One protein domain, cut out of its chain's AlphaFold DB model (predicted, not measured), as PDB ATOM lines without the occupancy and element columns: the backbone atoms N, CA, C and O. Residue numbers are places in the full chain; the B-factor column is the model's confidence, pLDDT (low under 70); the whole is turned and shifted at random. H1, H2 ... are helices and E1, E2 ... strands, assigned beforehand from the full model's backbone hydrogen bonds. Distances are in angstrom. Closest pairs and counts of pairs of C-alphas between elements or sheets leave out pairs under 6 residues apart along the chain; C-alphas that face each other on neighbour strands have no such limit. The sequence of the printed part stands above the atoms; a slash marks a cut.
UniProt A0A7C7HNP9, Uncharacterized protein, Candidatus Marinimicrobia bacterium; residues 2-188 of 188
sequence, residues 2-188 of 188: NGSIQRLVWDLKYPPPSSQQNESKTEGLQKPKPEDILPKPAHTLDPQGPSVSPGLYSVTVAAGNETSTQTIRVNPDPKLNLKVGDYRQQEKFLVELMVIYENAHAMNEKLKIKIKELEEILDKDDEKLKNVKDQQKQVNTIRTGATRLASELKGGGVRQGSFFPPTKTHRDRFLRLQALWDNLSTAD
ATOM      1  N   ASN A   2     -43.688 -43.282 -17.528       55.66
ATOM      2  CA  ASN A   2     -43.234 -44.122 -16.419       55.66
ATOM      3  C   ASN A   2     -42.563 -43.211 -15.389       55.66
ATOM      4  O   ASN A   2     -41.458 -42.730 -15.627       55.66
ATOM      5  N   GLY A   3     -43.246 -42.928 -14.281       68.00
ATOM      6  CA  GLY A   3     -42.623 -42.265 -13.137       68.00
ATOM      7  C   GLY A   3     -41.713 -43.251 -12.410       68.00
ATOM      8  O   GLY A   3     -42.142 -44.359 -12.092       68.00
ATOM      9  N   SER A   4     -40.460 -42.876 -12.160       75.62
ATOM     10  CA  SER A   4     -39.571 -43.627 -11.274       75.62
ATOM     11  C   SER A   4     -39.650 -43.045  -9.863       75.62
ATOM     12  O   SER A   4     -39.600 -41.832  -9.667       75.62
ATOM     13  N   ILE A   5     -39.791 -43.911  -8.860       77.25
ATOM     14  CA  ILE A   5     -39.692 -43.503  -7.458       77.25
ATOM     15  C   ILE A   5     -38.207 -43.429  -7.112       77.25
ATOM     16  O   ILE A   5     -37.508 -44.443  -7.149       77.25
ATOM     17  N   GLN A   6     -37.728 -42.240  -6.756       73.88
ATOM     18  CA  GLN A   6     -36.395 -42.073  -6.188       73.88
ATOM     19  C   GLN A   6     -36.476 -42.175  -4.666       73.88
ATOM     20  O   GLN A   6     -37.248 -41.467  -4.021       73.88
ATOM     21  N   ARG A   7     -35.674 -43.071  -4.083       76.69
ATOM     22  CA  ARG A   7     -35.538 -43.206  -2.631       76.69
ATOM     23  C   ARG A   7     -34.286 -42.472  -2.177       76.69
ATOM     24  O   ARG A   7     -33.182 -42.914  -2.484       76.69
ATOM     25  N   LEU A   8     -34.470 -41.410  -1.400       75.31
ATOM     26  CA  LEU A   8     -33.393 -40.744  -0.677       75.31
ATOM     27  C   LEU A   8     -33.354 -41.277   0.759       75.31
ATOM     28  O   LEU A   8     -34.383 -41.319   1.433       75.31
ATOM     29  N   VAL A   9     -32.178 -41.696   1.220       77.50
ATOM     30  CA  VAL A   9     -31.950 -42.095   2.614       77.50
ATOM     31  C   VAL A   9     -31.075 -41.027   3.252       77.50
ATOM     32  O   VAL A   9     -29.997 -40.733   2.744       77.50
ATOM     33  N   TRP A  10     -31.560 -40.424   4.338       78.62
ATOM     34  CA  TRP A  10     -30.784 -39.495   5.151       78.62
ATOM     35  C   TRP A  10     -30.538 -40.115   6.522       78.62
ATOM     36  O   TRP A  10     -31.479 -40.390   7.263       78.62
ATOM     37  N   ASP A  11     -29.266 -40.299   6.866       79.62
ATOM     38  CA  ASP A  11     -28.855 -40.997   8.089       79.62
ATOM     39  C   ASP A  11     -28.900 -40.120   9.353       79.62
ATOM     40  O   ASP A  11     -28.425 -40.543  10.408       79.62
ATOM     41  N   LEU A  12     -29.462 -38.904   9.266       87.00
ATOM     42  CA  LEU A  12     -29.576 -37.962  10.388       87.00
ATOM     43  C   LEU A  12     -28.209 -37.636  11.014       87.00
ATOM     44  O   LEU A  12     -28.043 -37.613  12.237       87.00
ATOM     45  N   LYS A  13     -27.210 -37.395  10.161       89.31
ATOM     46  CA  LYS A  13     -25.851 -37.037  10.576       89.31
ATOM     47  C   LYS A  13     -25.384 -35.748   9.929       89.31
ATOM     48  O   LYS A  13     -25.741 -35.444   8.790       89.31
ATOM     49  N   TYR A  14     -24.532 -35.040  10.656       91.25
ATOM     50  CA  TYR A  14     -23.660 -34.020  10.090       91.25
ATOM     51  C   TYR A  14     -22.708 -34.644   9.054       91.25
ATOM     52  O   TYR A  14     -22.466 -35.858   9.098       91.25
ATOM     53  N   PRO A  15     -22.129 -33.832   8.151       90.50
ATOM     54  CA  PRO A  15     -21.076 -34.292   7.258       90.50
ATOM     55  C   PRO A  15     -19.944 -34.994   8.025       90.50
ATOM     56  O   PRO A  15     -19.663 -34.641   9.178       90.50
ATOM     57  N   PRO A  16     -19.301 -36.006   7.424       89.12
ATOM     58  CA  PRO A  16     -18.152 -36.644   8.040       89.12
ATOM     59  C   PRO A  16     -17.018 -35.627   8.228       89.12
ATOM     60  O   PRO A  16     -16.869 -34.720   7.408       89.12
ATOM     61  N   PRO A  17     -16.222 -35.762   9.301       88.50
ATOM     62  CA  PRO A  17     -15.083 -34.884   9.514       88.50
ATOM     63  C   PRO A  17     -14.041 -35.051   8.404       88.50
ATOM     64  O   PRO A  17     -13.884 -36.149   7.860       88.50
ATOM     65  N   SER A  18     -13.294 -33.987   8.109       89.94
ATOM     66  CA  SER A  18     -12.214 -34.010   7.123       89.94
ATOM     67  C   SER A  18     -11.218 -35.097   7.487       89.94
ATOM     68  O   SER A  18     -10.683 -35.134   8.595       89.94
ATOM     69  N   SER A  19     -10.942 -36.006   6.564       80.06
ATOM     70  CA  SER A  19      -9.962 -37.062   6.789       80.06
ATOM     71  C   SER A  19      -9.150 -37.284   5.533       80.06
ATOM     72  O   SER A  19      -9.700 -37.295   4.433       80.06
ATOM     73  N   GLN A  20      -7.854 -37.523   5.700       65.81
ATOM     74  CA  GLN A  20      -7.056 -38.098   4.631       65.81
ATOM     75  C   GLN A  20      -7.411 -39.575   4.510       65.81
ATOM     76  O   GLN A  20      -7.248 -40.342   5.465       65.81
ATOM     77  N   GLN A  21      -7.895 -39.983   3.340       60.97
ATOM     78  CA  GLN A  21      -7.933 -41.397   3.008       60.97
ATOM     79  C   GLN A  21      -6.485 -41.875   2.898       60.97
ATOM     80  O   GLN A  21      -5.767 -41.535   1.962       60.97
ATOM     81  N   ASN A  22      -6.032 -42.637   3.893       55.25
ATOM     82  CA  ASN A  22      -4.759 -43.330   3.790       55.25
ATOM     83  C   ASN A  22      -4.941 -44.516   2.842       55.25
ATOM     84  O   ASN A  22      -5.355 -45.597   3.255       55.25
ATOM     85  N   GLU A  23      -4.599 -44.305   1.574       55.50
ATOM     86  CA  GLU A  23      -4.335 -45.381   0.612       55.50
ATOM     87  C   GLU A  23      -2.918 -45.954   0.772       55.50
ATOM     88  O   GLU A  23      -2.404 -46.606  -0.136       55.50
ATOM     89  N   SER A  24      -2.248 -45.691   1.904       54.59
ATOM     90  CA  SER A  24      -0.873 -46.128   2.132       54.59
ATOM     91  C   SER A  24      -0.781 -47.643   1.968       54.59
ATOM     92  O   SER A  24      -1.245 -48.404   2.820       54.59
ATOM     93  N   LYS A  25      -0.181 -48.074   0.858       56.09
ATOM     94  CA  LYS A  25       0.158 -49.469   0.610       56.09
ATOM     95  C   LYS A  25       1.376 -49.786   1.462       56.09
ATOM     96  O   LYS A  25       2.502 -49.488   1.077       56.09
ATOM     97  N   THR A  26       1.149 -50.331   2.649       65.19
ATOM     98  CA  THR A  26       2.219 -50.984   3.398       65.19
ATOM     99  C   THR A  26       2.404 -52.370   2.794       65.19
ATOM    100  O   THR A  26       1.434 -53.113   2.635       65.19
ATOM    101  N   GLU A  27       3.627 -52.703   2.390       70.19
ATOM    102  CA  GLU A  27       3.936 -54.010   1.808       70.19
ATOM    103  C   GLU A  27       3.493 -55.135   2.762       70.19
ATOM    104  O   GLU A  27       3.711 -55.065   3.971       70.19
ATOM    105  N   GLY A  28       2.772 -56.129   2.234       72.81
ATOM    106  CA  GLY A  28       2.166 -57.209   3.028       72.81
ATOM    107  C   GLY A  28       0.878 -56.852   3.791       72.81
ATOM    108  O   GLY A  28       0.251 -57.741   4.360       72.81
ATOM    109  N   LEU A  29       0.434 -55.590   3.783       71.94
ATOM    110  CA  LEU A  29      -0.775 -55.106   4.462       71.94
ATOM    111  C   LEU A  29      -1.733 -54.479   3.441       71.94
ATOM    112  O   LEU A  29      -1.752 -53.267   3.219       71.94
ATOM    113  N   GLN A  30      -2.558 -55.317   2.814       70.25
ATOM    114  CA  GLN A  30      -3.628 -54.851   1.933       70.25
ATOM    115  C   GLN A  30      -4.896 -54.601   2.755       70.25
ATOM    116  O   GLN A  30      -5.424 -55.516   3.388       70.25
ATOM    117  N   LYS A  31      -5.397 -53.357   2.749       71.62
ATOM    118  CA  LYS A  31      -6.696 -53.047   3.360       71.62
ATOM    119  C   LYS A  31      -7.773 -53.860   2.619       71.62
ATOM    120  O   LYS A  31      -7.897 -53.683   1.405       71.62
ATOM    121  N   PRO A  32      -8.522 -54.743   3.306       76.75
ATOM    122  CA  PRO A  32      -9.570 -55.526   2.662       76.75
ATOM    123  C   PRO A  32     -10.644 -54.589   2.110       76.75
ATOM    124  O   PRO A  32     -10.925 -53.541   2.709       76.75
ATOM    125  N   LYS A  33     -11.255 -54.952   0.977       78.94
ATOM    126  CA  LYS A  33     -12.425 -54.210   0.502       78.94
ATOM    127  C   LYS A  33     -13.561 -54.406   1.509       78.94
ATOM    128  O   LYS A  33     -13.603 -55.443   2.170       78.94
ATOM    129  N   PRO A  34     -14.517 -53.467   1.622       75.44
ATOM    130  CA  PRO A  34     -15.665 -53.635   2.515       75.44
ATOM    131  C   PRO A  34     -16.420 -54.959   2.303       75.44
ATOM    132  O   PRO A  34     -16.941 -55.534   3.253       75.44
ATOM    133  N   GLU A  35     -16.441 -55.452   1.064       80.88
ATOM    134  CA  GLU A  35     -17.039 -56.731   0.659       80.88
ATOM    135  C   GLU A  35     -16.318 -57.958   1.241       80.88
ATOM    136  O   GLU A  35     -16.967 -58.970   1.502       80.88
ATOM    137  N   ASP A  36     -15.009 -57.844   1.491       83.62
ATOM    138  CA  ASP A  36     -14.139 -58.925   1.973       83.62
ATOM    139  C   ASP A  36     -14.158 -59.051   3.510       83.62
ATOM    140  O   ASP A  36     -13.647 -60.023   4.069       83.62
ATOM    141  N   ILE A  37     -14.726 -58.068   4.223       78.94
ATOM    142  CA  ILE A  37     -14.763 -58.046   5.691       78.94
ATOM    143  C   ILE A  37     -15.920 -58.919   6.184       78.94
ATOM    144  O   ILE A  37     -17.090 -58.532   6.114       78.94
ATOM    145  N   LEU A  38     -15.581 -60.092   6.729       80.94
ATOM    146  CA  LEU A  38     -16.529 -61.021   7.340       80.94
ATOM    147  C   LEU A  38     -16.218 -61.252   8.834       80.94
ATOM    148  O   LEU A  38     -15.058 -61.475   9.181       80.94
ATOM    149  N   PRO A  39     -17.237 -61.245   9.719       83.25
ATOM    150  CA  PRO A  39     -18.641 -60.934   9.436       83.25
ATOM    151  C   PRO A  39     -18.836 -59.466   9.034       83.25
ATOM    152  O   PRO A  39     -18.098 -58.588   9.482       83.25
ATOM    153  N   LYS A  40     -19.850 -59.206   8.194       77.75
ATOM    154  CA  LYS A  40     -20.169 -57.842   7.755       77.75
ATOM    155  C   LYS A  40     -20.472 -56.972   8.980       77.75
ATOM    156  O   LYS A  40     -21.371 -57.327   9.748       77.75
ATOM    157  N   PRO A  41     -19.761 -55.848   9.174       73.44
ATOM    158  CA  PRO A  41     -20.046 -54.941  10.272       73.44
ATOM    159  C   PRO A  41     -21.490 -54.432  10.203       73.44
ATOM    160  O   PRO A  41     -21.995 -54.110   9.129       73.44
ATOM    161  N   ALA A  42     -22.149 -54.317  11.357       72.56
ATOM    162  CA  ALA A  42     -23.520 -53.806  11.439       72.56
ATOM    163  C   ALA A  42     -23.643 -52.311  11.068       72.56
ATOM    164  O   ALA A  42     -24.748 -51.799  10.915       72.56
ATOM    165  N   HIS A  43     -22.519 -51.602  10.958       71.88
ATOM    166  CA  HIS A  43     -22.439 -50.192  10.601       71.88
ATOM    167  C   HIS A  43     -21.191 -49.930   9.753       71.88
ATOM    168  O   HIS A  43     -20.228 -50.696   9.803       71.88
ATOM    169  N   THR A  44     -21.206 -48.842   8.978       74.12
ATOM    170  CA  THR A  44     -20.029 -48.421   8.206       74.12
ATOM    171  C   THR A  44     -18.826 -48.172   9.117       74.12
ATOM    172  O   THR A  44     -18.963 -47.640  10.221       74.12
ATOM    173  N   LEU A  45     -17.646 -48.566   8.635       74.50
ATOM    174  CA  LEU A  45     -16.363 -48.322   9.294       74.50
ATOM    175  C   LEU A  45     -15.769 -46.955   8.922       74.50
ATOM    176  O   LEU A  45     -14.750 -46.559   9.493       74.50
ATOM    177  N   ASP A  46     -16.382 -46.244   7.974       77.62
ATOM    178  CA  ASP A  46     -15.920 -44.929   7.544       77.62
ATOM    179  C   ASP A  46     -16.207 -43.863   8.607       77.62
ATOM    180  O   ASP A  46     -17.206 -43.965   9.332       77.62
ATOM    181  N   PRO A  47     -15.385 -42.801   8.696       79.06
ATOM    182  CA  PRO A  47     -15.673 -41.665   9.558       79.06
ATOM    183  C   PRO A  47     -17.077 -41.122   9.287       79.06
ATOM    184  O   PRO A  47     -17.441 -40.837   8.152       79.06
ATOM    185  N   GLN A  48     -17.868 -40.973  10.342       83.88
ATOM    186  CA  GLN A  48     -19.214 -40.401  10.282       83.88
ATOM    187  C   GLN A  48     -19.227 -39.061  11.002       83.88
ATOM    188  O   GLN A  48     -18.428 -38.867  11.919       83.88
ATOM    189  N   GLY A  49     -20.142 -38.153  10.663       89.00
ATOM    190  CA  GLY A  49     -20.401 -36.948  11.457       89.00
ATOM    191  C   GLY A  49     -21.201 -37.253  12.732       89.00
ATOM    192  O   GLY A  49     -21.628 -38.395  12.940       89.00
ATOM    193  N   PRO A  50     -21.318 -36.297  13.672       91.62
ATOM    194  CA  PRO A  50     -22.246 -36.408  14.799       91.62
ATOM    195  C   PRO A  50     -23.682 -36.708  14.338       91.62
ATOM    196  O   PRO A  50     -24.076 -36.309  13.244       91.62
ATOM    197  N   SER A  51     -24.461 -37.406  15.163       90.12
ATOM    198  CA  SER A  51     -25.902 -37.568  14.936       90.12
ATOM    199  C   SER A  51     -26.651 -36.300  15.340       90.12
ATOM    200  O   SER A  51     -26.274 -35.662  16.324       90.12
ATOM    201  N   VAL A  52     -27.711 -35.959  14.606       91.50
ATOM    202  CA  VAL A  52     -28.586 -34.828  14.951       91.50
ATOM    203  C   VAL A  52     -29.620 -35.230  16.004       91.50
ATOM    204  O   VAL A  52     -30.040 -36.390  16.067       91.50
ATOM    205  N   SER A  53     -30.058 -34.288  16.842       94.00
ATOM    206  CA  SER A  53     -31.064 -34.578  17.874       94.00
ATOM    207  C   SER A  53     -32.474 -34.770  17.303       94.00
ATOM    208  O   SER A  53     -32.823 -34.179  16.281       94.00
ATOM    209  N   PRO A  54     -33.366 -35.494  17.997       94.44
ATOM    210  CA  PRO A  54     -34.794 -35.491  17.687       94.44
ATOM    211  C   PRO A  54     -35.389 -34.074  17.678       94.44
ATOM    212  O   PRO A  54     -35.089 -33.249  18.548       94.44
ATOM    213  N   GLY A  55     -36.256 -33.786  16.707       94.19
ATOM    214  CA  GLY A  55     -36.773 -32.439  16.475       94.19
ATOM    215  C   GLY A  55     -37.572 -32.293  15.182       94.19
ATOM    216  O   GLY A  55     -37.843 -33.268  14.484       94.19
ATOM    217  N   LEU A  56     -37.974 -31.057  14.883       95.00
ATOM    218  CA  LEU A  56     -38.583 -30.686  13.607       95.00
ATOM    219  C   LEU A  56     -37.487 -30.186  12.666       95.00
ATOM    220  O   LEU A  56     -36.717 -29.306  13.046       95.00
ATOM    221  N   TYR A  57     -37.445 -30.734  11.456       93.25
ATOM    222  CA  TYR A  57     -36.467 -30.391  10.428       93.25
ATOM    223  C   TYR A  57     -37.173 -29.986   9.146       93.25
ATOM    224  O   TYR A  57     -38.137 -30.634   8.743       93.25
ATOM    225  N   SER A  58     -36.665 -28.954   8.481       93.62
ATOM    226  CA  SER A  58     -37.040 -28.635   7.106       93.62
ATOM    227  C   SER A  58     -36.077 -29.346   6.163       93.62
ATOM    228  O   SER A  58     -34.871 -29.116   6.212       93.62
ATOM    229  N   VAL A  59     -36.610 -30.227   5.325       90.88
ATOM    230  CA  VAL A  59     -35.855 -30.942   4.298       90.88
ATOM    231  C   VAL A  59     -36.199 -30.330   2.956       90.88
ATOM    232  O   VAL A  59     -37.367 -30.310   2.568       90.88
ATOM    233  N   THR A  60     -35.175 -29.855   2.256       91.44
ATOM    234  CA  THR A  60     -35.292 -29.340   0.894       91.44
ATOM    235  C   THR A  60     -34.679 -30.343  -0.072       91.44
ATOM    236  O   THR A  60     -33.515 -30.713   0.063       91.44
ATOM    237  N   VAL A  61     -35.466 -30.779  -1.051       88.94
ATOM    238  CA  VAL A  61     -35.019 -31.614  -2.168       88.94
ATOM    239  C   VAL A  61     -34.973 -30.741  -3.414       88.94
ATOM    240  O   VAL A  61     -35.950 -30.060  -3.722       88.94
ATOM    241  N   ALA A  62     -33.845 -30.764  -4.120       90.25
ATOM    242  CA  ALA A  62     -33.657 -30.065  -5.386       90.25
ATOM    243  C   ALA A  62     -33.455 -31.083  -6.519       90.25
ATOM    244  O   ALA A  62     -32.662 -32.014  -6.373       90.25
ATOM    245  N   ALA A  63     -34.160 -30.905  -7.636       87.62
ATOM    246  CA  ALA A  63     -34.037 -31.729  -8.836       87.62
ATOM    247  C   ALA A  63     -34.039 -30.829 -10.082       87.62
ATOM    248  O   ALA A  63     -35.063 -30.263 -10.461       87.62
ATOM    249  N   GLY A  64     -32.872 -30.669 -10.712       88.06
ATOM    250  CA  GLY A  64     -32.695 -29.675 -11.774       88.06
ATOM    251  C   GLY A  64     -32.938 -28.259 -11.240       88.06
ATOM    252  O   GLY A  64     -32.280 -27.845 -10.290       88.06
ATOM    253  N   ASN A  65     -33.901 -27.549 -11.830       92.25
ATOM    254  CA  ASN A  65     -34.291 -26.195 -11.413       92.25
ATOM    255  C   ASN A  65     -35.482 -26.174 -10.439       92.25
ATOM    256  O   ASN A  65     -35.932 -25.098 -10.048       92.25
ATOM    257  N   GLU A  66     -36.014 -27.334 -10.056       91.94
ATOM    258  CA  GLU A  66     -37.137 -27.430  -9.128       91.94
ATOM    259  C   GLU A  66     -36.645 -27.695  -7.706       91.94
ATOM    260  O   GLU A  66     -35.709 -28.467  -7.483       91.94
ATOM    261  N   THR A  67     -37.299 -27.068  -6.727       94.12
ATOM    262  CA  THR A  67     -37.055 -27.325  -5.306       94.12
ATOM    263  C   THR A  67     -38.372 -27.565  -4.587       94.12
ATOM    264  O   THR A  67     -39.386 -26.935  -4.881       94.12
ATOM    265  N   SER A  68     -38.361 -28.489  -3.632       91.62
ATOM    266  CA  SER A  68     -39.493 -28.772  -2.756       91.62
ATOM    267  C   SER A  68     -39.002 -28.849  -1.323       91.62
ATOM    268  O   SER A  68     -37.967 -29.457  -1.054       91.62
ATOM    269  N   THR A  69     -39.726 -28.215  -0.403       95.12
ATOM    270  CA  THR A  69     -39.376 -28.190   1.018       95.12
ATOM    271  C   THR A  69     -40.514 -28.757   1.845       95.12
ATOM    272  O   THR A  69     -41.656 -28.321   1.720       95.12
ATOM    273  N   GLN A  70     -40.195 -29.699   2.731       92.88
ATOM    274  CA  GLN A  70     -41.154 -30.291   3.654       92.88
ATOM    275  C   GLN A  70     -40.605 -30.296   5.076       92.88
ATOM    276  O   GLN A  70     -39.415 -30.507   5.304       92.88
ATOM    277  N   THR A  71     -41.489 -30.087   6.051       95.19
ATOM    278  CA  THR A  71     -41.135 -30.255   7.461       95.19
ATOM    279  C   THR A  71     -41.371 -31.699   7.883       95.19
ATOM    280  O   THR A  71     -42.469 -32.225   7.706       95.19
ATOM    281  N   ILE A  72     -40.355 -32.327   8.469       91.56
ATOM    282  CA  ILE A  72     -40.415 -33.680   9.022       91.56
ATOM    283  C   ILE A  72     -40.139 -33.655  10.525       91.56
ATOM    284  O   ILE A  72     -39.380 -32.825  11.026       91.56
ATOM    285  N   ARG A  73     -40.751 -34.589  11.260       93.00
ATOM    286  CA  ARG A  73     -40.500 -34.788  12.691       93.00
ATOM    287  C   ARG A  73     -39.632 -36.021  12.897       93.00
ATOM    288  O   ARG A  73     -40.049 -37.132  12.588       93.00
ATOM    289  N   VAL A  74     -38.461 -35.816  13.482       92.25
ATOM    290  CA  VAL A  74     -37.572 -36.878  13.950       92.25
ATOM    291  C   VAL A  74     -37.913 -37.173  15.405       92.25
ATOM    292  O   VAL A  74     -37.836 -36.290  16.261       92.25
ATOM    293  N   ASN A  75     -38.310 -38.411  15.684       92.00
ATOM    294  CA  ASN A  75     -38.661 -38.859  17.030       92.00
ATOM    295  C   ASN A  75     -37.442 -39.476  17.742       92.00
ATOM    296  O   ASN A  75     -36.572 -40.033  17.068       92.00
ATOM    297  N   PRO A  76     -37.362 -39.384  19.083       91.50
ATOM    298  CA  PRO A  76     -36.346 -40.096  19.858       91.50
ATOM    299  C   PRO A  76     -36.508 -41.614  19.717       91.50
ATOM    300  O   PRO A  76     -37.598 -42.096  19.398       91.50
ATOM    301  N   ASP A  77     -35.433 -42.359  19.985       88.50
ATOM    302  CA  ASP A  77     -35.486 -43.821  19.985       88.50
ATOM    303  C   ASP A  77     -36.410 -44.300  21.120       88.50
ATOM    304  O   ASP A  77     -36.091 -44.072  22.291       88.50
ATOM    305  N   PRO A  78     -37.537 -44.974  20.817       91.12
ATOM    306  CA  PRO A  78     -38.486 -45.415  21.836       91.12
ATOM    307  C   PRO A  78     -37.916 -46.489  22.772       91.12
ATOM    308  O   PRO A  78     -38.501 -46.748  23.822       91.12
ATOM    309  N   LYS A  79     -36.800 -47.137  22.411       91.38
ATOM    310  CA  LYS A  79     -36.126 -48.141  23.248       91.38
ATOM    311  C   LYS A  79     -35.158 -47.527  24.253       91.38
ATOM    312  O   LYS A  79     -34.693 -48.231  25.149       91.38
ATOM    313  N   LEU A  80     -34.835 -46.243  24.114       88.56
ATOM    314  CA  LEU A  80     -33.944 -45.533  25.020       88.56
ATOM    315  C   LEU A  80     -34.758 -44.636  25.945       88.56
ATOM    316  O   LEU A  80     -35.549 -43.807  25.507       88.56
ATOM    317  N   ASN A  81     -34.515 -44.752  27.249       92.06
ATOM    318  CA  ASN A  81     -35.095 -43.844  28.234       92.06
ATOM    319  C   ASN A  81     -34.284 -42.536  28.299       92.06
ATOM    320  O   ASN A  81     -33.640 -42.238  29.304       92.06
ATOM    321  N   LEU A  82     -34.259 -41.798  27.187       92.94
ATOM    322  CA  LEU A  82     -33.553 -40.527  27.034       92.94
ATOM    323  C   LEU A  82     -34.538 -39.406  26.722       92.94
ATOM    324  O   LEU A  82     -35.461 -39.557  25.918       92.94
ATOM    325  N   LYS A  83     -34.319 -38.239  27.327       93.50
ATOM    326  CA  LYS A  83     -35.075 -37.030  26.997       93.50
ATOM    327  C   LYS A  83     -34.457 -36.366  25.771       93.50
ATOM    328  O   LYS A  83     -33.260 -36.460  25.531       93.50
ATOM    329  N   VAL A  84     -35.244 -35.575  25.040       93.19
ATOM    330  CA  VAL A  84     -34.731 -34.766  23.911       93.19
ATOM    331  C   VAL A  84     -33.548 -33.877  24.335       93.19
ATOM    332  O   VAL A  84     -32.610 -33.684  23.568       93.19
ATOM    333  N   GLY A  85     -33.553 -33.376  25.575       94.38
ATOM    334  CA  GLY A  85     -32.440 -32.601  26.130       94.38
ATOM    335  C   GLY A  85     -31.128 -33.383  26.272       94.38
ATOM    336  O   GLY A  85     -30.064 -32.770  26.249       94.38
ATOM    337  N   ASP A  86     -31.180 -34.709  26.381       95.06
ATOM    338  CA  ASP A  86     -29.994 -35.560  26.487       95.06
ATOM    339  C   ASP A  86     -29.299 -35.697  25.129       95.06
ATOM    340  O   ASP A  86     -28.092 -35.468  25.026       95.06
ATOM    341  N   TYR A  87     -30.081 -35.942  24.071       94.31
ATOM    342  CA  TYR A  87     -29.592 -35.929  22.688       94.31
ATOM    343  C   TYR A  87     -28.944 -34.587  22.342       94.31
ATOM    344  O   TYR A  87     -27.821 -34.558  21.846       94.31
ATOM    345  N   ARG A  88     -29.595 -33.472  22.704       95.25
ATOM    346  CA  ARG A  88     -29.073 -32.121  22.433       95.25
ATOM    347  C   ARG A  88     -27.745 -31.845  23.124       95.25
ATOM    348  O   ARG A  88     -26.885 -31.184  22.550       95.25
ATOM    349  N   GLN A  89     -27.561 -32.338  24.349       96.62
ATOM    350  CA  GLN A  89     -26.284 -32.204  25.049       96.62
ATOM    351  C   GLN A  89     -25.170 -32.975  24.345       96.62
ATOM    352  O   GLN A  89     -24.051 -32.474  24.241       96.62
ATOM    353  N   GLN A  90     -25.468 -34.183  23.868       95.06
ATOM    354  CA  GLN A  90     -24.507 -34.983  23.124       95.06
ATOM    355  C   GLN A  90     -24.179 -34.364  21.762       95.06
ATOM    356  O   GLN A  90     -23.000 -34.226  21.437       95.06
ATOM    357  N   GLU A  91     -25.194 -33.982  20.990       95.38
ATOM    358  CA  GLU A  91     -25.033 -33.332  19.689       95.38
ATOM    359  C   GLU A  91     -24.160 -32.086  19.820       95.38
ATOM    360  O   GLU A  91     -23.122 -32.002  19.167       95.38
ATOM    361  N   LYS A  92     -24.517 -31.168  20.730       96.50
ATOM    362  CA  LYS A  92     -23.753 -29.940  20.972       96.50
ATOM    363  C   LYS A  92     -22.283 -30.243  21.265       96.50
ATOM    364  O   LYS A  92     -21.404 -29.684  20.621       96.50
ATOM    365  N   PHE A  93     -22.027 -31.166  22.189       97.44
ATOM    366  CA  PHE A  93     -20.670 -31.553  22.565       97.44
ATOM    367  C   PHE A  93     -19.870 -32.118  21.385       97.44
ATOM    368  O   PHE A  93     -18.707 -31.775  21.192       97.44
ATOM    369  N   LEU A  94     -20.481 -32.994  20.584       96.06
ATOM    370  CA  LEU A  94     -19.816 -33.614  19.441       96.06
ATOM    371  C   LEU A  94     -19.578 -32.628  18.293       96.06
ATOM    372  O   LEU A  94     -18.564 -32.752  17.609       96.06
ATOM    373  N   VAL A  95     -20.479 -31.666  18.089       96.69
ATOM    374  CA  VAL A  95     -20.312 -30.585  17.109       96.69
ATOM    375  C   VAL A  95     -19.179 -29.649  17.534       96.69
ATOM    376  O   VAL A  95     -18.292 -29.376  16.732       96.69
ATOM    377  N   GLU A  96     -19.137 -29.225  18.798       96.88
ATOM    378  CA  GLU A  96     -18.041 -28.402  19.334       96.88
ATOM    379  C   GLU A  96     -16.685 -29.122  19.227       96.88
ATOM    380  O   GLU A  96     -15.688 -28.546  18.793       96.88
ATOM    381  N   LEU A  97     -16.650 -30.419  19.548       96.62
ATOM    382  CA  LEU A  97     -15.452 -31.244  19.401       96.62
ATOM    383  C   LEU A  97     -15.014 -31.398  17.938       96.62
ATOM    384  O   LEU A  97     -13.814 -31.429  17.655       96.62
ATOM    385  N   MET A  98     -15.972 -31.489  17.015       95.31
ATOM    386  CA  MET A  98     -15.699 -31.557  15.581       95.31
ATOM    387  C   MET A  98     -15.039 -30.268  15.081       95.31
ATOM    388  O   MET A  98     -14.094 -30.357  14.310       95.31
ATOM    389  N   VAL A  99     -15.438 -29.092  15.575       95.75
ATOM    390  CA  VAL A  99     -14.786 -27.816  15.220       95.75
ATOM    391  C   VAL A  99     -13.302 -27.815  15.605       95.75
ATOM    392  O   VAL A  99     -12.455 -27.477  14.779       95.75
ATOM    393  N   ILE A 100     -12.962 -28.251  16.824       95.62
ATOM    394  CA  ILE A 100     -11.556 -28.365  17.260       95.62
ATOM    395  C   ILE A 100     -10.790 -29.334  16.355       95.62
ATOM    396  O   ILE A 100      -9.660 -29.056  15.953       95.62
ATOM    397  N   TYR A 101     -11.407 -30.469  16.017       95.81
ATOM    398  CA  TYR A 101     -10.810 -31.440  15.109       95.81
ATOM    399  C   TYR A 101     -10.521 -30.838  13.727       95.81
ATOM    400  O   TYR A 101      -9.405 -31.001  13.235       95.81
ATOM    401  N   GLU A 102     -11.487 -30.149  13.114       95.88
ATOM    402  CA  GLU A 102     -11.344 -29.557  11.778       95.88
ATOM    403  C   GLU A 102     -10.239 -28.499  11.750       95.88
ATOM    404  O   GLU A 102      -9.379 -28.512  10.868       95.88
ATOM    405  N   ASN A 103     -10.200 -27.636  12.767       95.56
ATOM    406  CA  ASN A 103      -9.168 -26.613  12.892       95.56
ATOM    407  C   ASN A 103      -7.771 -27.239  13.038       95.56
ATOM    408  O   ASN A 103      -6.837 -26.861  12.324       95.56
ATOM    409  N   ALA A 104      -7.636 -28.252  13.900       95.62
ATOM    410  CA  ALA A 104      -6.382 -28.975  14.075       95.62
ATOM    411  C   ALA A 104      -5.981 -29.755  12.814       95.62
ATOM    412  O   ALA A 104      -4.804 -29.808  12.467       95.62
ATOM    413  N   HIS A 105      -6.937 -30.340  12.090       95.19
ATOM    414  CA  HIS A 105      -6.679 -31.006  10.816       95.19
ATOM    415  C   HIS A 105      -6.148 -30.013   9.775       95.19
ATOM    416  O   HIS A 105      -5.086 -30.244   9.199       95.19
ATOM    417  N   ALA A 106      -6.834 -28.887   9.577       95.31
ATOM    418  CA  ALA A 106      -6.431 -27.862   8.619       95.31
ATOM    419  C   ALA A 106      -5.040 -27.288   8.936       95.31
ATOM    420  O   ALA A 106      -4.207 -27.154   8.038       95.31
ATOM    421  N   MET A 107      -4.755 -26.990  10.207       95.81
ATOM    422  CA  MET A 107      -3.435 -26.514  10.629       95.81
ATOM    423  C   MET A 107      -2.354 -27.583  10.428       95.81
ATOM    424  O   MET A 107      -1.275 -27.275   9.929       95.81
ATOM    425  N   ASN A 108      -2.642 -28.849  10.739       95.56
ATOM    426  CA  ASN A 108      -1.706 -29.948  10.517       95.56
ATOM    427  C   ASN A 108      -1.349 -30.121   9.031       95.56
ATOM    428  O   ASN A 108      -0.188 -30.370   8.716       95.56
ATOM    429  N   GLU A 109      -2.313 -29.966   8.121       95.00
ATOM    430  CA  GLU A 109      -2.048 -30.017   6.678       95.00
ATOM    431  C   GLU A 109      -1.181 -28.847   6.206       95.00
ATOM    432  O   GLU A 109      -0.211 -29.059   5.478       95.00
ATOM    433  N   LYS A 110      -1.437 -27.628   6.697       95.62
ATOM    434  CA  LYS A 110      -0.564 -26.473   6.427       95.62
ATOM    435  C   LYS A 110       0.863 -26.709   6.931       95.62
ATOM    436  O   LYS A 110       1.822 -26.448   6.208       95.62
ATOM    437  N   LEU A 111       1.013 -27.235   8.149       95.94
ATOM    438  CA  LEU A 111       2.321 -27.522   8.740       95.94
ATOM    439  C   LEU A 111       3.061 -28.635   7.991       95.94
ATOM    440  O   LEU A 111       4.264 -28.517   7.800       95.94
ATOM    441  N   LYS A 112       2.369 -29.675   7.502       95.44
ATOM    442  CA  LYS A 112       2.979 -30.708   6.642       95.44
ATOM    443  C   LYS A 112       3.598 -30.113   5.380       95.44
ATOM    444  O   LYS A 112       4.726 -30.462   5.045       95.44
ATOM    445  N   ILE A 113       2.866 -29.231   4.696       95.88
ATOM    446  CA  ILE A 113       3.352 -28.562   3.482       95.88
ATOM    447  C   ILE A 113       4.583 -27.713   3.822       95.88
ATOM    448  O   ILE A 113       5.635 -27.899   3.220       95.88
ATOM    449  N   LYS A 114       4.488 -26.880   4.867       96.06
ATOM    450  CA  LYS A 114       5.593 -26.030   5.332       96.06
ATOM    451  C   LYS A 114       6.836 -26.832   5.729       96.06
ATOM    452  O   LYS A 114       7.948 -26.418   5.433       96.06
ATOM    453  N   ILE A 115       6.672 -27.974   6.399       96.50
ATOM    454  CA  ILE A 115       7.794 -28.856   6.759       96.50
ATOM    455  C   ILE A 115       8.477 -29.379   5.503       96.50
ATOM    456  O   ILE A 115       9.698 -29.322   5.436       96.50
ATOM    457  N   LYS A 116       7.709 -29.835   4.508       96.00
ATOM    458  CA  LYS A 116       8.266 -30.342   3.252       96.00
ATOM    459  C   LYS A 116       9.093 -29.273   2.528       96.00
ATOM    460  O   LYS A 116      10.199 -29.564   2.101       96.00
ATOM    461  N   GLU A 117       8.585 -28.045   2.449       95.62
ATOM    462  CA  GLU A 117       9.308 -26.908   1.855       95.62
ATOM    463  C   GLU A 117      10.589 -26.567   2.633       95.62
ATOM    464  O   GLU A 117      11.633 -26.307   2.043       95.62
ATOM    465  N   LEU A 118      10.536 -26.584   3.969       95.56
ATOM    466  CA  LEU A 118      11.706 -26.302   4.803       95.56
ATOM    467  C   LEU A 118      12.758 -27.416   4.730       95.56
ATOM    468  O   LEU A 118      13.940 -27.107   4.778       95.56
ATOM    469  N   GLU A 119      12.356 -28.681   4.591       95.94
ATOM    470  CA  GLU A 119      13.274 -29.821   4.432       95.94
ATOM    471  C   GLU A 119      14.077 -29.779   3.124       95.94
ATOM    472  O   GLU A 119      15.130 -30.409   3.046       95.94
ATOM    473  N   GLU A 120      13.615 -29.044   2.107       95.19
ATOM    474  CA  GLU A 120      14.361 -28.838   0.856       95.19
ATOM    475  C   GLU A 120      15.488 -27.803   1.000       95.19
ATOM    476  O   GLU A 120      16.422 -27.794   0.197       95.19
ATOM    477  N   ILE A 121      15.409 -26.928   2.008       95.25
ATOM    478  CA  ILE A 121      16.278 -25.748   2.146       95.25
ATOM    479  C   ILE A 121      17.159 -25.833   3.398       95.25
ATOM    480  O   ILE A 121      18.286 -25.343   3.394       95.25
ATOM    481  N   LEU A 122      16.641 -26.414   4.479       94.62
ATOM    482  CA  LEU A 122      17.270 -26.437   5.795       94.62
ATOM    483  C   LEU A 122      17.793 -27.827   6.142       94.62
ATOM    484  O   LEU A 122      17.178 -28.848   5.829       94.62
ATOM    485  N   ASP A 123      18.895 -27.850   6.888       92.38
ATOM    486  CA  ASP A 123      19.398 -29.077   7.486       92.38
ATOM    487  C   ASP A 123      18.420 -29.632   8.524       92.38
ATOM    488  O   ASP A 123      17.686 -28.910   9.205       92.38
ATOM    489  N   LYS A 124      18.460 -30.954   8.713       87.69
ATOM    490  CA  LYS A 124      17.593 -31.661   9.671       87.69
ATOM    491  C   LYS A 124      17.739 -31.156  11.108       87.69
ATOM    492  O   LYS A 124      16.815 -31.335  11.904       87.69
ATOM    493  N   ASP A 125      18.887 -30.567  11.430       91.12
ATOM    494  CA  ASP A 125      19.201 -30.057  12.758       91.12
ATOM    495  C   ASP A 125      18.851 -28.586  12.985       91.12
ATOM    496  O   ASP A 125      18.960 -28.130  14.126       91.12
ATOM    497  N   ASP A 126      18.375 -27.890  11.952       96.50
ATOM    498  CA  ASP A 126      17.973 -26.490  12.031       96.50
ATOM    499  C   ASP A 126      16.846 -26.281  13.059       96.50
ATOM    500  O   ASP A 126      15.836 -26.998  13.081       96.50
ATOM    501  N   GLU A 127      17.013 -25.283  13.933       95.06
ATOM    502  CA  GLU A 127      16.060 -25.006  15.011       95.06
ATOM    503  C   GLU A 127      14.675 -24.616  14.490       95.06
ATOM    504  O   GLU A 127      13.662 -25.013  15.067       95.06
ATOM    505  N   LYS A 128      14.594 -23.885  13.371       93.56
ATOM    506  CA  LYS A 128      13.314 -23.491  12.781       93.56
ATOM    507  C   LYS A 128      12.558 -24.719  12.289       93.56
ATOM    508  O   LYS A 128      11.354 -24.824  12.525       93.56
ATOM    509  N   LEU A 129      13.250 -25.657  11.641       94.69
ATOM    510  CA  LEU A 129      12.643 -26.912  11.196       94.69
ATOM    511  C   LEU A 129      12.165 -27.758  12.387       94.69
ATOM    512  O   LEU A 129      11.048 -28.284  12.349       94.69
ATOM    513  N   LYS A 130      12.965 -27.852  13.457       95.62
ATOM    514  CA  LYS A 130      12.589 -28.544  14.704       95.62
ATOM    515  C   LYS A 130      11.334 -27.933  15.333       95.62
ATOM    516  O   LYS A 130      10.373 -28.659  15.579       95.62
ATOM    517  N   ASN A 131      11.279 -26.608  15.460       94.88
ATOM    518  CA  ASN A 131      10.134 -25.900  16.041       94.88
ATOM    519  C   ASN A 131       8.832 -26.138  15.255       94.88
ATOM    520  O   ASN A 131       7.790 -26.413  15.848       94.88
ATOM    521  N   VAL A 132       8.877 -26.097  13.916       95.25
ATOM    522  CA  VAL A 132       7.687 -26.361  13.081       95.25
ATOM    523  C   VAL A 132       7.237 -27.826  13.201       95.25
ATOM    524  O   VAL A 132       6.033 -28.096  13.259       95.25
ATOM    525  N   LYS A 133       8.173 -28.781  13.284       95.81
ATOM    526  CA  LYS A 133       7.860 -30.201  13.532       95.81
ATOM    527  C   LYS A 133       7.231 -30.421  14.908       95.81
ATOM    528  O   LYS A 133       6.273 -31.188  15.027       95.81
ATOM    529  N   ASP A 134       7.714 -29.725  15.930       95.69
ATOM    530  CA  ASP A 134       7.141 -29.791  17.272       95.69
ATOM    531  C   ASP A 134       5.728 -29.199  17.314       95.69
ATOM    532  O   ASP A 134       4.818 -29.834  17.855       95.69
ATOM    533  N   GLN A 135       5.497 -28.062  16.649       95.31
ATOM    534  CA  GLN A 135       4.155 -27.490  16.484       95.31
ATOM    535  C   GLN A 135       3.221 -28.485  15.778       95.31
ATOM    536  O   GLN A 135       2.123 -28.766  16.264       95.31
ATOM    537  N   GLN A 136       3.668 -29.111  14.685       96.44
ATOM    538  CA  GLN A 136       2.894 -30.136  13.977       96.44
ATOM    539  C   GLN A 136       2.536 -31.317  14.895       96.44
ATOM    540  O   GLN A 136       1.397 -31.794  14.896       96.44
ATOM    541  N   LYS A 137       3.482 -31.784  15.716       96.38
ATOM    542  CA  LYS A 137       3.264 -32.877  16.673       96.38
ATOM    543  C   LYS A 137       2.220 -32.515  17.733       96.38
ATOM    544  O   LYS A 137       1.377 -33.357  18.073       96.38
ATOM    545  N   GLN A 138       2.245 -31.284  18.238       96.31
ATOM    546  CA  GLN A 138       1.258 -30.787  19.198       96.31
ATOM    547  C   GLN A 138      -0.139 -30.704  18.565       96.31
ATOM    548  O   GLN A 138      -1.093 -31.275  19.100       96.31
ATOM    549  N   VAL A 139      -0.251 -30.123  17.368       96.56
ATOM    550  CA  VAL A 139      -1.515 -30.048  16.616       96.56
ATOM    551  C   VAL A 139      -2.071 -31.446  16.316       96.56
ATOM    552  O   VAL A 139      -3.256 -31.718  16.523       96.56
ATOM    553  N   ASN A 140      -1.224 -32.390  15.898       95.69
ATOM    554  CA  ASN A 140      -1.650 -33.764  15.642       95.69
ATOM    555  C   ASN A 140      -2.079 -34.497  16.930       95.69
ATOM    556  O   ASN A 140      -2.990 -35.331  16.901       95.69
ATOM    557  N   THR A 141      -1.480 -34.171  18.079       96.25
ATOM    558  CA  THR A 141      -1.939 -34.665  19.388       96.25
ATOM    559  C   THR A 141      -3.364 -34.202  19.682       96.25
ATOM    560  O   THR A 141      -4.199 -35.028  20.050       96.25
ATOM    561  N   ILE A 142      -3.679 -32.927  19.439       96.81
ATOM    562  CA  ILE A 142      -5.034 -32.383  19.618       96.81
ATOM    563  C   ILE A 142      -6.014 -33.072  18.673       96.81
ATOM    564  O   ILE A 142      -7.028 -33.606  19.124       96.81
ATOM    565  N   ARG A 143      -5.675 -33.148  17.380       95.75
ATOM    566  CA  ARG A 143      -6.494 -33.813  16.358       95.75
ATOM    567  C   ARG A 143      -6.830 -35.251  16.760       95.75
ATOM    568  O   ARG A 143      -7.996 -35.634  16.792       95.75
ATOM    569  N   THR A 144      -5.820 -36.048  17.115       94.25
ATOM    570  CA  THR A 144      -6.030 -37.450  17.516       94.25
ATOM    571  C   THR A 144      -6.759 -37.576  18.854       94.25
ATOM    572  O   THR A 144      -7.552 -38.502  19.034       94.25
ATOM    573  N   GLY A 145      -6.530 -36.657  19.794       95.81
ATOM    574  CA  GLY A 145      -7.268 -36.570  21.052       95.81
ATOM    575  C   GLY A 145      -8.757 -36.319  20.827       95.81
ATOM    576  O   GLY A 145      -9.585 -37.013  21.422       95.81
ATOM    577  N   ALA A 146      -9.090 -35.408  19.910       95.75
ATOM    578  CA  ALA A 146     -10.462 -35.114  19.529       95.75
ATOM    579  C   ALA A 146     -11.139 -36.309  18.847       95.75
ATOM    580  O   ALA A 146     -12.246 -36.685  19.231       95.75
ATOM    581  N   THR A 147     -10.450 -36.986  17.920       92.31
ATOM    582  CA  THR A 147     -10.959 -38.219  17.295       92.31
ATOM    583  C   THR A 147     -11.271 -39.298  18.333       92.31
ATOM    584  O   THR A 147     -12.346 -39.897  18.296       92.31
ATOM    585  N   ARG A 148     -10.362 -39.535  19.290       91.69
ATOM    586  CA  ARG A 148     -10.567 -40.531  20.354       91.69
ATOM    587  C   ARG A 148     -11.760 -40.172  21.234       91.69
ATOM    588  O   ARG A 148     -12.625 -41.014  21.446       91.69
ATOM    589  N   LEU A 149     -11.843 -38.921  21.683       94.62
ATOM    590  CA  LEU A 149     -12.953 -38.458  22.515       94.62
ATOM    591  C   LEU A 149     -14.301 -38.561  21.782       94.62
ATOM    592  O   LEU A 149     -15.288 -38.988  22.372       94.62
ATOM    593  N   ALA A 150     -14.337 -38.258  20.482       92.81
ATOM    594  CA  ALA A 150     -15.535 -38.436  19.669       92.81
ATOM    595  C   ALA A 150     -15.923 -39.919  19.541       92.81
ATOM    596  O   ALA A 150     -17.105 -40.248  19.623       92.81
ATOM    597  N   SER A 151     -14.944 -40.819  19.376       88.88
ATOM    598  CA  SER A 151     -15.184 -42.265  19.233       88.88
ATOM    599  C   SER A 151     -15.762 -42.925  20.489       88.88
ATOM    600  O   SER A 151     -16.473 -43.919  20.383       88.88
ATOM    601  N   GLU A 152     -15.527 -42.357  21.673       89.88
ATOM    602  CA  GLU A 152     -16.101 -42.854  22.933       89.88
ATOM    603  C   GLU A 152     -17.619 -42.647  23.005       89.88
ATOM    604  O   GLU A 152     -18.325 -43.430  23.637       89.88
ATOM    605  N   LEU A 153     -18.135 -41.618  22.327       89.75
ATOM    606  CA  LEU A 153     -19.568 -41.333  22.254       89.75
ATOM    607  C   LEU A 153     -20.193 -41.876  20.970       89.75
ATOM    608  O   LEU A 153     -21.266 -42.459  21.003       89.75
ATOM    609  N   LYS A 154     -19.527 -41.739  19.827       85.94
ATOM    610  CA  LYS A 154     -20.089 -42.149  18.531       85.94
ATOM    611  C   LYS A 154     -19.873 -43.625  18.220       85.94
ATOM    612  O   LYS A 154     -20.530 -44.159  17.330       85.94
ATOM    613  N   GLY A 155     -18.974 -44.277  18.951       79.25
ATOM    614  CA  GLY A 155     -18.454 -45.583  18.588       79.25
ATOM    615  C   GLY A 155     -17.379 -45.475  17.513       79.25
ATOM    616  O   GLY A 155     -17.066 -44.394  17.002       79.25
ATOM    617  N   GLY A 156     -16.790 -46.616  17.182       71.06
ATOM    618  CA  GLY A 156     -15.776 -46.714  16.142       71.06
ATOM    619  C   GLY A 156     -15.277 -48.142  15.973       71.06
ATOM    620  O   GLY A 156     -15.039 -48.851  16.956       71.06
ATOM    621  N   GLY A 157     -15.101 -48.563  14.719       70.38
ATOM    622  CA  GLY A 157     -14.688 -49.924  14.395       70.38
ATOM    623  C   GLY A 157     -15.678 -50.953  14.944       70.38
ATOM    624  O   GLY A 157     -16.811 -51.037  14.495       70.38
ATOM    625  N   VAL A 158     -15.248 -51.725  15.942       68.00
ATOM    626  CA  VAL A 158     -16.075 -52.744  16.613       68.00
ATOM    627  C   VAL A 158     -16.771 -52.236  17.883       68.00
ATOM    628  O   VAL A 158     -17.549 -52.966  18.491       68.00
ATOM    629  N   ARG A 159     -16.478 -51.007  18.330       70.94
ATOM    630  CA  ARG A 159     -17.027 -50.453  19.576       70.94
ATOM    631  C   ARG A 159     -18.324 -49.710  19.301       70.94
ATOM    632  O   ARG A 159     -18.339 -48.755  18.524       70.94
ATOM    633  N   GLN A 160     -19.386 -50.115  19.988       70.81
ATOM    634  CA  GLN A 160     -20.652 -49.395  19.969       70.81
ATOM    635  C   GLN A 160     -20.491 -48.029  20.648       70.81
ATOM    636  O   GLN A 160     -19.844 -47.914  21.689       70.81
ATOM    637  N   GLY A 161     -21.081 -47.000  20.045       77.69
ATOM    638  CA  GLY A 161     -21.213 -45.689  20.670       77.69
ATOM    639  C   GLY A 161     -22.246 -45.673  21.790       77.69
ATOM    640  O   GLY A 161     -23.009 -46.617  21.991       77.69
ATOM    641  N   SER A 162     -22.293 -44.558  22.502       82.94
ATOM    642  CA  SER A 162     -23.285 -44.259  23.521       82.94
ATOM    643  C   SER A 162     -24.173 -43.124  23.032       82.94
ATOM    644  O   SER A 162     -23.661 -42.120  22.558       82.94
ATOM    645  N   PHE A 163     -25.491 -43.231  23.199       82.19
ATOM    646  CA  PHE A 163     -26.428 -42.118  22.968       82.19
ATOM    647  C   PHE A 163     -26.615 -41.225  24.207       82.19
ATOM    648  O   PHE A 163     -27.392 -40.275  24.186       82.19
ATOM    649  N   PHE A 164     -25.915 -41.529  25.303       90.69
ATOM    650  CA  PHE A 164     -26.037 -40.786  26.551       90.69
ATOM    651  C   PHE A 164     -25.254 -39.461  26.516       90.69
ATOM    652  O   PHE A 164     -24.255 -39.338  25.797       90.69
ATOM    653  N   PRO A 165     -25.656 -38.470  27.332       94.50
ATOM    654  CA  PRO A 165     -24.945 -37.202  27.449       94.50
ATOM    655  C   PRO A 165     -23.458 -37.364  27.806       94.50
ATOM    656  O   PRO A 165     -23.068 -38.336  28.461       94.50
ATOM    657  N   PRO A 166     -22.609 -36.384  27.448       95.88
ATOM    658  CA  PRO A 166     -21.204 -36.397  27.828       95.88
ATOM    659  C   PRO A 166     -21.047 -36.346  29.354       95.88
ATOM    660  O   PRO A 166     -21.590 -35.459  30.024       95.88
ATOM    661  N   THR A 167     -20.254 -37.276  29.887       96.12
ATOM    662  CA  THR A 167     -19.899 -37.347  31.308       96.12
ATOM    663  C   THR A 167     -19.007 -36.173  31.719       96.12
ATOM    664  O   THR A 167     -18.446 -35.473  30.872       96.12
ATOM    665  N   LYS A 168     -18.809 -35.977  33.031       97.25
ATOM    666  CA  LYS A 168     -17.845 -34.993  33.550       97.25
ATOM    667  C   LYS A 168     -16.445 -35.215  32.964       97.25
ATOM    668  O   LYS A 168     -15.846 -34.280  32.450       97.25
ATOM    669  N   THR A 169     -15.987 -36.466  32.915       96.75
ATOM    670  CA  THR A 169     -14.692 -36.833  32.327       96.75
ATOM    671  C   THR A 169     -14.580 -36.445  30.850       96.75
ATOM    672  O   THR A 169     -13.520 -35.992  30.418       96.75
ATOM    673  N   HIS A 170     -15.658 -36.590  30.067       97.19
ATOM    674  CA  HIS A 170     -15.664 -36.146  28.668       97.19
ATOM    675  C   HIS A 170     -15.506 -34.625  28.568       97.19
ATOM    676  O   HIS A 170     -14.695 -34.148  27.776       97.19
ATOM    677  N   ARG A 171     -16.229 -33.872  29.405       97.75
ATOM    678  CA  ARG A 171     -16.154 -32.404  29.451       97.75
ATOM    679  C   ARG A 171     -14.769 -31.922  29.880       97.75
ATOM    680  O   ARG A 171     -14.193 -31.077  29.207       97.75
ATOM    681  N   ASP A 172     -14.179 -32.527  30.907       98.12
ATOM    682  CA  ASP A 172     -12.831 -32.181  31.379       98.12
ATOM    683  C   ASP A 172     -11.756 -32.479  30.316       98.12
ATOM    684  O   ASP A 172     -10.756 -31.773  30.191       98.12
ATOM    685  N   ARG A 173     -11.930 -33.544  29.521       97.62
ATOM    686  CA  ARG A 173     -11.046 -33.837  28.380       97.62
ATOM    687  C   ARG A 173     -11.226 -32.849  27.238       97.62
ATOM    688  O   ARG A 173     -10.223 -32.431  26.669       97.62
ATOM    689  N   PHE A 174     -12.463 -32.475  26.928       97.81
ATOM    690  CA  PHE A 174     -12.755 -31.449  25.932       97.81
ATOM    691  C   PHE A 174     -12.094 -30.118  26.305       97.81
ATOM    692  O   PHE A 174     -11.331 -29.586  25.507       97.81
ATOM    693  N   LEU A 175     -12.274 -29.652  27.546       97.88
ATOM    694  CA  LEU A 175     -11.662 -28.412  28.033       97.88
ATOM    695  C   LEU A 175     -10.132 -28.444  27.960       97.88
ATOM    696  O   LEU A 175      -9.512 -27.451  27.596       97.88
ATOM    697  N   ARG A 176      -9.505 -29.593  28.247       97.31
ATOM    698  CA  ARG A 176      -8.052 -29.754  28.075       97.31
ATOM    699  C   ARG A 176      -7.617 -29.647  26.616       97.31
ATOM    700  O   ARG A 176      -6.610 -29.006  26.344       97.31
ATOM    701  N   LEU A 177      -8.347 -30.269  25.689       97.44
ATOM    702  CA  LEU A 177      -8.049 -30.154  24.258       97.44
ATOM    703  C   LEU A 177      -8.226 -28.718  23.765       97.44
ATOM    704  O   LEU A 177      -7.389 -28.241  23.006       97.44
ATOM    705  N   GLN A 178      -9.273 -28.037  24.228       96.56
ATOM    706  CA  GLN A 178      -9.523 -26.640  23.906       96.56
ATOM    707  C   GLN A 178      -8.403 -25.739  24.436       96.56
ATOM    708  O   GLN A 178      -7.832 -24.986  23.665       96.56
ATOM    709  N   ALA A 179      -7.990 -25.894  25.695       96.31
ATOM    710  CA  ALA A 179      -6.880 -25.119  26.251       96.31
ATOM    711  C   ALA A 179      -5.556 -25.350  25.497       96.31
ATOM    712  O   ALA A 179      -4.807 -24.408  25.253       96.31
ATOM    713  N   LEU A 180      -5.268 -26.595  25.096       95.56
ATOM    714  CA  LEU A 180      -4.103 -26.896  24.256       95.56
ATOM    715  C   LEU A 180      -4.196 -26.216  22.885       95.56
ATOM    716  O   LEU A 180      -3.185 -25.745  22.374       95.56
ATOM    717  N   TRP A 181      -5.390 -26.178  22.294       95.69
ATOM    718  CA  TRP A 181      -5.633 -25.513  21.018       95.69
ATOM    719  C   TRP A 181      -5.481 -23.994  21.124       95.69
ATOM    720  O   TRP A 181      -4.763 -23.398  20.325       95.69
ATOM    721  N   ASP A 182      -6.082 -23.381  22.140       94.12
ATOM    722  CA  ASP A 182      -6.054 -21.933  22.346       94.12
ATOM    723  C   ASP A 182      -4.613 -21.437  22.568       94.12
ATOM    724  O   ASP A 182      -4.188 -20.461  21.947       94.12
ATOM    725  N   ASN A 183      -3.819 -22.171  23.358       92.56
ATOM    726  CA  ASN A 183      -2.397 -21.881  23.579       92.56
ATOM    727  C   ASN A 183      -1.554 -21.961  22.296       92.56
ATOM    728  O   ASN A 183      -0.567 -21.247  22.169       92.56
ATOM    729  N   LEU A 184      -1.922 -22.830  21.351       88.94
ATOM    730  CA  LEU A 184      -1.241 -22.929  20.058       88.94
ATOM    731  C   LEU A 184      -1.669 -21.817  19.104       88.94
ATOM    732  O   LEU A 184      -0.830 -21.252  18.416       88.94
ATOM    733  N   SER A 185      -2.963 -21.495  19.068       75.88
ATOM    734  CA  SER A 185      -3.499 -20.464  18.170       75.88
ATOM    735  C   SER A 185      -3.109 -19.037  18.555       75.88
ATOM    736  O   SER A 185      -3.214 -18.139  17.732       75.88
ATOM    737  N   THR A 186      -2.692 -18.825  19.804       72.50
ATOM    738  CA  THR A 186      -2.230 -17.525  20.320       72.50
ATOM    739  C   THR A 186      -0.720 -17.330  20.187       72.50
ATOM    740  O   THR A 186      -0.227 -16.245  20.483       72.50
ATOM    741  N   ALA A 187       0.012 -18.369  19.770       58.94
ATOM    742  CA  ALA A 187       1.455 -18.331  19.550       58.94
ATOM    743  C   ALA A 187       1.849 -17.989  18.095       58.94
ATOM    744  O   ALA A 187       3.041 -17.827  17.827       58.94
ATOM    745  N   ASP A 188       0.868 -17.893  17.187       44.44
ATOM    746  CA  ASP A 188       1.005 -17.370  15.816       44.44
ATOM    747  C   ASP A 188       0.742 -15.850  15.787       44.44
ATOM    748  O   ASP A 188       1.426 -15.152  15.000       44.44
TER     749      ASP A 188
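What this domain is: This is residues 2 to 188 of the 188 residues of an uncharacterized protein of Candidatus Marinimicrobia bacterium (UniProt A0A7C7HNP9). A long helical hairpin, H1 and H2, with the shorter H3 packed along it makes a three-helix bundle, and a hairpin of two strands, E1 and E2, stands off from the bundle near the first end of H1. A long stretch with no named element, residues 2 to 54, comes before the strands; in it residues 2 to 7, 24 to 30 and 35 to 40 stick out, as do residues 62 to 67 at the tip of the strand hairpin. The printed part has 187 residues, with two named strands and three named helices in the order E1, E2, H1, H2, H3; the sheet, E1 - E2, is antiparallel, and the class is mostly helix. The whole is loose, with a radius of gyration of the C-alphas of 21.0 A and spans of 66 by 44 by 42 A.

How they stand to each other: E1, residues 55 to 63, and E2, residues 66 to 74, form an antiparallel hairpin, their directions at 158 degrees. N 59 and O 70 are 2.8 A apart and N 72 and O 57 are 2.8 A apart, both within hydrogen-bond range. H1, residues 84 to 119, is apart from E1, but only just, with the closest C-alphas at 8.1 A. H1 touches H2, residues 127 to 154, at a shallow tilt of 24 degrees, opposite ways, as a helical hairpin; their closest C-alphas, of Tyr 101 and Arg 143, are 5.1 A apart. H3, residues 168 to 185, forms a helical hairpin with H2, which it touches at a shallow tilt of 25 degrees, opposite ways; the closest C-alphas, of Ile 142 and Leu 177, are 6.0 A apart. H1 touches H3 with residues 97 to 104 alone, and H3 touches H1 with residues 174 to 181 alone; the closest C-alphas, of Leu 97 and Phe 174, are 7.1 A apart. H1 and H3 run the same way at a shallow tilt of 33 degrees, only just short of steep. The three helices are an up and down bundle, each running against the one before it. H2 and H3 are apart from both strands. In H1 and H3 every O i to N i+4 pair is within hydrogen-bond range; in H2 23 of 24 are.

Where its parts are: E1 begins at C-alpha 55, (-36.773, -32.439, 16.475), and is 25.5 A long; E2 is 24.9 A long. H1, from C-alpha 84 at (-34.731, -34.766, 23.911), is 52.0 A long, and H2 is 40.2 A. H3 is 25.6 A long and ends at C-alpha 185, (-3.499, -20.464, 18.170).

The domain as a whole: The two C-alphas farthest apart, of Asn 2 and Asp 125, are 70.3 A apart. The printed part has no cut. The link from H2 to H3, 13 residues, is long, and in it residues 155 to 156 pair antiparallel with residues 159 to 160. The mean pLDDT of the printed part is 87.8; residues 2 to 3, 20 to 26, 158 and 187 to 188 are under 70.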